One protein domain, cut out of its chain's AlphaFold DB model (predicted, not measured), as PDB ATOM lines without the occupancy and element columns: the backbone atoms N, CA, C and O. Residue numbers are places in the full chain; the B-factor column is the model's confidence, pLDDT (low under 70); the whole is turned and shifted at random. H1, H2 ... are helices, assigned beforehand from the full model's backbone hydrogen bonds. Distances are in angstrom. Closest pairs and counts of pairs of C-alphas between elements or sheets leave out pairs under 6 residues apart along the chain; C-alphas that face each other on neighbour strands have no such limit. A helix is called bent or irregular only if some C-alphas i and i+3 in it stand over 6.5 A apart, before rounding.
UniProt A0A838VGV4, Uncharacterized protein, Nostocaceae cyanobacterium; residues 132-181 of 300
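This is residues 132 to 181 of the 300 residues of an uncharacterized protein of Nostocaceae cyanobacterium (UniProt A0A838VGV4). The model looks like a small head with one long helical arm: H3 starts in the head and runs away from it, and its residues 165 to 179, with the two that follow, stick out free. In the head, H2 is set crosswise to the near end of H3, and the one-turn H1 sits close to both H2 and the first residue of H3. The printed part has 50 residues with three named helices, in the order H1, H2, H3, and no named strand; the class is all helix. The whole is loose, with a radius of gyration of the C-alphas of 13.4 A, and elongated, spanning 38 by 22 by 17 A, and the arm makes the length.

H3, residues 158 to 179, is the longest helix, and it touches no helix. It is close to but not clearly touching H2, residues 141 to 154; their closest C-alphas, those of Ile 151 and Leu 158, are 6.6 A apart. The lines of H2 and H3 are about perpendicular, at 86 degrees. H1, residues 134 to 137, is close to but not clearly touching H3, and the closest C-alphas, those of Ile 134 and Leu 158, are 7.3 A apart. H1 is also close to but not clearly touching H2, with the C-alphas of Ile 134 and Gln 144 closest at 7.1 A. In H2 and H3 every pair of O of residue i and N of residue i+4 is within hydrogen-bond range, while H1, with 4 residues, is too short for such a pair and has 1 pair of O i and N i+3, which is within range.

H3 has 22 residues, from Leu 158 with its C-alpha at (42.367, -2.338, 30.109) to Lys 179 with its C-alpha at (69.550, 11.761, 34.392), and measures 30.9 A from first to last C-alpha. H2 has 14 residues, Ile 141 to Ser 154, and measures 20.0 A. H1 has 4 residues, begins at Ile 134 with its C-alpha at (39.610, -5.243, 36.239) and measures 5.6 A from first to last C-alpha. No helix is bent.

The two C-alphas farthest apart, those of Ile 141 and Ala 181, are 38.3 A from each other. Without residues 165 to 181, which stand free, the body has 33 residues and spans 22 by 17 by 12 A, with a radius of gyration of 8.9 A. The links from H1 to H2 and from H2 to H3 are tight, with 3 residues each. The printed part has no cut. The mean pLDDT of the printed part is 81.2, and residue 132 and residues 175 to 181 are under 70.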
ATOM      1  N   MET A 132      43.206  -9.426  30.441       67.38
ATOM      2  CA  MET A 132      42.991  -8.958  31.814       67.38
ATOM      3  C   MET A 132      41.599  -8.354  32.010       67.38
ATOM      4  O   MET A 132      41.177  -7.500  31.230       67.38
ATOM      5  N   ASN A 133      40.967  -8.719  33.125       76.44
ATOM      6  CA  ASN A 133      39.757  -8.092  33.653       76.44
ATOM      7  C   ASN A 133      40.076  -7.269  34.911       76.44
ATOM      8  O   ASN A 133      41.026  -7.569  35.636       76.44
ATOM      9  N   ILE A 134      39.300  -6.214  35.174       75.81
ATOM     10  CA  ILE A 134      39.610  -5.243  36.239       75.81
ATOM     11  C   ILE A 134      39.490  -5.853  37.640       75.81
ATOM     12  O   ILE A 134      40.228  -5.477  38.546       75.81
ATOM     13  N   GLU A 135      38.634  -6.861  37.799       75.31
ATOM     14  CA  GLU A 135      38.417  -7.584  39.051       75.31
ATOM     15  C   GLU A 135      39.657  -8.386  39.477       75.31
ATOM     16  O   GLU A 135      39.856  -8.631  40.663       75.31
ATOM     17  N   GLN A 136      40.528  -8.747  38.527       77.88
ATOM     18  CA  GLN A 136      41.782  -9.465  38.794       77.88
ATOM     19  C   GLN A 136      42.868  -8.568  39.408       77.88
ATOM     20  O   GLN A 136      43.924  -9.065  39.788       77.88
ATOM     21  N   LEU A 137      42.642  -7.253  39.470       79.44
ATOM     22  CA  LEU A 137      43.599  -6.288  40.013       79.44
ATOM     23  C   LEU A 137      43.399  -6.004  41.504       79.44
ATOM     24  O   LEU A 137      44.182  -5.240  42.063       79.44
ATOM     25  N   GLU A 138      42.354  -6.567  42.122       85.44
ATOM     26  CA  GLU A 138      42.047  -6.409  43.554       85.44
ATOM     27  C   GLU A 138      42.044  -4.937  44.027       85.44
ATOM     28  O   GLU A 138      42.408  -4.615  45.157       85.44
ATOM     29  N   LEU A 139      41.643  -4.019  43.143       84.12
ATOM     30  CA  LEU A 139      41.572  -2.586  43.433       84.12
ATOM     31  C   LEU A 139      40.340  -2.274  44.290       84.12
ATOM     32  O   LEU A 139      39.313  -2.947  44.170       84.12
ATOM     33  N   ASP A 140      40.405  -1.222  45.104       90.38
ATOM     34  CA  ASP A 140      39.223  -0.702  45.793       90.38
ATOM     35  C   ASP A 140      38.207  -0.110  44.795       90.38
ATOM     36  O   ASP A 140      38.550   0.251  43.668       90.38
ATOM     37  N   ILE A 141      36.942  -0.008  45.216       87.00
ATOM     38  CA  ILE A 141      35.817   0.400  44.353       87.00
ATOM     39  C   ILE A 141      36.046   1.784  43.725       87.00
ATOM     40  O   ILE A 141      35.704   1.994  42.561       87.00
ATOM     41  N   GLU A 142      36.630   2.723  44.474       91.44
ATOM     42  CA  GLU A 142      36.895   4.077  43.981       91.44
ATOM     43  C   GLU A 142      37.951   4.037  42.872       91.44
ATOM     44  O   GLU A 142      37.729   4.557  41.776       91.44
ATOM     45  N   THR A 143      39.059   3.335  43.108       87.94
ATOM     46  CA  THR A 143      40.124   3.165  42.114       87.94
ATOM     47  C   THR A 143      39.638   2.406  40.876       87.94
ATOM     48  O   THR A 143      39.988   2.787  39.756       87.94
ATOM     49  N   GLN A 144      38.807   1.370  41.037       87.25
ATOM     50  CA  GLN A 144      38.208   0.652  39.906       87.25
ATOM     51  C   GLN A 144      37.395   1.593  39.018       87.25
ATOM     52  O   GLN A 144      37.585   1.601  37.800       87.25
ATOM     53  N   GLN A 145      36.537   2.422  39.617       89.19
ATOM     54  CA  GLN A 145      35.712   3.365  38.865       89.19
ATOM     55  C   GLN A 145      36.568   4.394  38.117       89.19
ATOM     56  O   GLN A 145      36.337   4.636  36.934       89.19
ATOM     57  N   ILE A 146      37.605   4.936  38.764       90.94
ATOM     58  CA  ILE A 146      38.541   5.879  38.133       90.94
ATOM     59  C   ILE A 146      39.216   5.247  36.907       90.94
ATOM     60  O   ILE A 146      39.351   5.891  35.862       90.94
ATOM     61  N   VAL A 147      39.645   3.987  37.017       89.44
ATOM     62  CA  VAL A 147      40.283   3.261  35.911       89.44
ATOM     63  C   VAL A 147      39.289   3.011  34.773       89.44
ATOM     64  O   VAL A 147      39.638   3.241  33.616       89.44
ATOM     65  N   LEU A 148      38.051   2.606  35.075       87.75
ATOM     66  CA  LEU A 148      37.005   2.400  34.064       87.75
ATOM     67  C   LEU A 148      36.657   3.692  33.318       87.75
ATOM     68  O   LEU A 148      36.584   3.684  32.087       87.75
ATOM     69  N   ASP A 149      36.516   4.808  34.032       88.81
ATOM     70  CA  ASP A 149      36.233   6.114  33.431       88.81
ATOM     71  C   ASP A 149      37.381   6.560  32.509       88.81
ATOM     72  O   ASP A 149      37.152   7.042  31.396       88.81
ATOM     73  N   ALA A 150      38.631   6.351  32.930       89.69
ATOM     74  CA  ALA A 150      39.810   6.678  32.130       89.69
ATOM     75  C   ALA A 150      39.935   5.796  30.873       89.69
ATOM     76  O   ALA A 150      40.326   6.277  29.806       89.69
ATOM     77  N   ILE A 151      39.577   4.514  30.968       89.56
ATOM     78  CA  ILE A 151      39.517   3.580  29.834       89.56
ATOM     79  C   ILE A 151      38.451   4.029  28.831       89.56
ATOM     80  O   ILE A 151      38.747   4.156  27.641       89.56
ATOM     81  N   ALA A 152      37.251   4.361  29.316       88.31
ATOM     82  CA  ALA A 152      36.149   4.842  28.487       88.31
ATOM     83  C   ALA A 152      36.499   6.133  27.724       88.31
ATOM     84  O   ALA A 152      36.074   6.311  26.585       88.31
ATOM     85  N   GLN A 153      37.304   7.021  28.319       90.00
ATOM     86  CA  GLN A 153      37.755   8.255  27.666       90.00
ATOM     87  C   GLN A 153      38.945   8.063  26.715       90.00
ATOM     88  O   GLN A 153      39.117   8.846  25.780       90.00
ATOM     89  N   SER A 154      39.792   7.059  26.951       83.81
ATOM     90  CA  SER A 154      41.041   6.866  26.200       83.81
ATOM     91  C   SER A 154      40.913   5.940  24.988       83.81
ATOM     92  O   SER A 154      41.843   5.891  24.182       83.81
ATOM     93  N   ASN A 155      39.777   5.247  24.822       83.31
ATOM     94  CA  ASN A 155      39.556   4.226  23.786       83.31
ATOM     95  C   ASN A 155      40.628   3.118  23.779       83.31
ATOM     96  O   ASN A 155      40.929   2.540  22.735       83.31
ATOM     97  N   LEU A 156      41.225   2.836  24.937       83.50
ATOM     98  CA  LEU A 156      42.185   1.751  25.125       83.50
ATOM     99  C   LEU A 156      41.476   0.537  25.721       83.50
ATOM    100  O   LEU A 156      40.500   0.680  26.449       83.50
ATOM    101  N   SER A 157      41.991  -0.664  25.480       85.75
ATOM    102  CA  SER A 157      41.665  -1.807  26.341       85.75
ATOM    103  C   SER A 157      42.294  -1.634  27.733       85.75
ATOM    104  O   SER A 157      43.294  -0.927  27.885       85.75
ATOM    105  N   LEU A 158      41.766  -2.317  28.760       84.00
ATOM    106  CA  LEU A 158      42.367  -2.338  30.109       84.00
ATOM    107  C   LEU A 158      43.853  -2.731  30.053       84.00
ATOM    108  O   LEU A 158      44.710  -2.093  30.664       84.00
ATOM    109  N   ALA A 159      44.153  -3.742  29.242       82.00
ATOM    110  CA  ALA A 159      45.485  -4.220  28.917       82.00
ATOM    111  C   ALA A 159      46.433  -3.098  28.448       82.00
ATOM    112  O   ALA A 159      47.533  -2.917  28.980       82.00
ATOM    113  N   GLU A 160      46.008  -2.336  27.440       82.25
ATOM    114  CA  GLU A 160      46.783  -1.241  26.851       82.25
ATOM    115  C   GLU A 160      46.901  -0.055  27.806       82.25
ATOM    116  O   GLU A 160      47.977   0.537  27.920       82.25
ATOM    117  N   PHE A 161      45.824   0.256  28.530       87.88
ATOM    118  CA  PHE A 161      45.805   1.306  29.539       87.88
ATOM    119  C   PHE A 161      46.836   1.031  30.640       87.88
ATOM    120  O   PHE A 161      47.675   1.886  30.925       87.88
ATOM    121  N   ILE A 162      46.853  -0.184  31.198       88.56
ATOM    122  CA  ILE A 162      47.808  -0.579  32.244       88.56
ATOM    123  C   ILE A 162      49.234  -0.588  31.708       88.56
ATOM    124  O   ILE A 162      50.129  -0.039  32.348       88.56
ATOM    125  N   GLN A 163      49.475  -1.161  30.524       84.50
ATOM    126  CA  GLN A 163      50.812  -1.143  29.923       84.50
ATOM    127  C   GLN A 163      51.327   0.282  29.742       84.50
ATOM    128  O   GLN A 163      52.484   0.571  30.061       84.50
ATOM    129  N   GLN A 164      50.478   1.182  29.249       85.19
ATOM    130  CA  GLN A 164      50.840   2.571  29.034       85.19
ATOM    131  C   GLN A 164      51.060   3.303  30.363       85.19
ATOM    132  O   GLN A 164      52.063   4.008  30.495       85.19
ATOM    133  N   ALA A 165      50.205   3.092  31.365       88.31
ATOM    134  CA  ALA A 165      50.358   3.659  32.702       88.31
ATOM    135  C   ALA A 165      51.665   3.195  33.366       88.31
ATOM    136  O   ALA A 165      52.485   4.025  33.770       88.31
ATOM    137  N   CYS A 166      51.927   1.884  33.375       85.81
ATOM    138  CA  CYS A 166      53.169   1.294  33.873       85.81
ATOM    139  C   CYS A 166      54.387   1.855  33.138       85.81
ATOM    140  O   CYS A 166      55.369   2.237  33.768       85.81
ATOM    141  N   LYS A 167      54.330   1.968  31.807       84.75
ATOM    142  CA  LYS A 167      55.421   2.512  30.989       84.75
ATOM    143  C   LYS A 167      55.686   3.987  31.280       84.75
ATOM    144  O   LYS A 167      56.848   4.378  31.385       84.75
ATOM    145  N   VAL A 168      54.646   4.813  31.391       86.19
ATOM    146  CA  VAL A 168      54.768   6.247  31.700       86.19
ATOM    147  C   VAL A 168      55.322   6.442  33.107       86.19
ATOM    148  O   VAL A 168      56.275   7.204  33.292       86.19
ATOM    149  N   TYR A 169      54.793   5.710  34.087       84.50
ATOM    150  CA  TYR A 169      55.270   5.777  35.461       84.50
ATOM    151  C   TYR A 169      56.715   5.278  35.578       84.50
ATOM    152  O   TYR A 169      57.575   5.997  36.086       84.50
ATOM    153  N   ALA A 170      57.037   4.120  34.993       79.06
ATOM    154  CA  ALA A 170      58.393   3.579  34.971       79.06
ATOM    155  C   ALA A 170      59.381   4.526  34.278       79.06
ATOM    156  O   ALA A 170      60.472   4.747  34.801       79.06
ATOM    157  N   LYS A 171      59.017   5.148  33.145       79.50
ATOM    158  CA  LYS A 171      59.843   6.187  32.498       79.50
ATOM    159  C   LYS A 171      60.040   7.408  33.389       79.50
ATOM    160  O   LYS A 171      61.128   7.970  33.404       79.50
ATOM    161  N   THR A 172      59.016   7.818  34.129       77.62
ATOM    162  CA  THR A 172      59.099   8.967  35.038       77.62
ATOM    163  C   THR A 172      60.041   8.679  36.204       77.62
ATOM    164  O   THR A 172      60.899   9.502  36.520       77.62
ATOM    165  N   VAL A 173      59.918   7.499  36.812       70.94
ATOM    166  CA  VAL A 173      60.765   7.062  37.927       70.94
ATOM    167  C   VAL A 173      62.206   6.846  37.455       70.94
ATOM    168  O   VAL A 173      63.133   7.437  37.999       70.94
ATOM    169  N   THR A 174      62.411   6.068  36.389       72.81
ATOM    170  CA  THR A 174      63.758   5.721  35.900       72.81
ATOM    171  C   THR A 174      64.446   6.854  35.145       72.81
ATOM    172  O   THR A 174      65.668   6.964  35.206       72.81
ATOM    173  N   GLY A 175      63.701   7.716  34.449       69.00
ATOM    174  CA  GLY A 175      64.250   8.859  33.721       69.00
ATOM    175  C   GLY A 175      64.862   9.896  34.656       69.00
ATOM    176  O   GLY A 175      65.946  10.403  34.374       69.00
ATOM    177  N   LYS A 176      64.225  10.150  35.809       61.88
ATOM    178  CA  LYS A 176      64.798  10.998  36.862       61.88
ATOM    179  C   LYS A 176      66.048  10.357  37.460       61.88
ATOM    180  O   LYS A 176      67.073  11.018  37.543       61.88
ATOM    181  N   SER A 177      66.005   9.070  37.795       61.25
ATOM    182  CA  SER A 177      67.170   8.398  38.382       61.25
ATOM    183  C   SER A 177      68.357   8.280  37.422       61.25
ATOM    184  O   SER A 177      69.482   8.413  37.875       61.25
ATOM    185  N   ARG A 178      68.142   8.073  36.113       63.16
ATOM    186  CA  ARG A 178      69.236   8.005  35.120       63.16
ATOM    187  C   ARG A 178      69.853   9.358  34.807       63.16
ATOM    188  O   ARG A 178      71.062   9.424  34.650       63.16
ATOM    189  N   LYS A 179      69.041  10.416  34.696       64.06
ATOM    190  CA  LYS A 179      69.550  11.761  34.392       64.06
ATOM    191  C   LYS A 179      70.511  12.264  35.474       64.06
ATOM    192  O   LYS A 179      71.429  12.993  35.147       64.06
ATOM    193  N   TYR A 180      70.285  11.846  36.717       65.94
ATOM    194  CA  TYR A 180      71.013  12.311  37.895       65.94
ATOM    195  C   TYR A 180      71.817  11.184  38.573       65.94
ATOM    196  O   TYR A 180      72.177  11.299  39.745       65.94
ATOM    197  N   ALA A 181      72.042  10.060  37.878       62.84
ATOM    198  CA  ALA A 181      72.736   8.894  38.436       62.84
ATOM    199  C   ALA A 181      74.175   9.249  38.830       62.84
ATOM    200  O   ALA A 181      74.602   8.920  39.938       62.84
TER     201      ALA A 181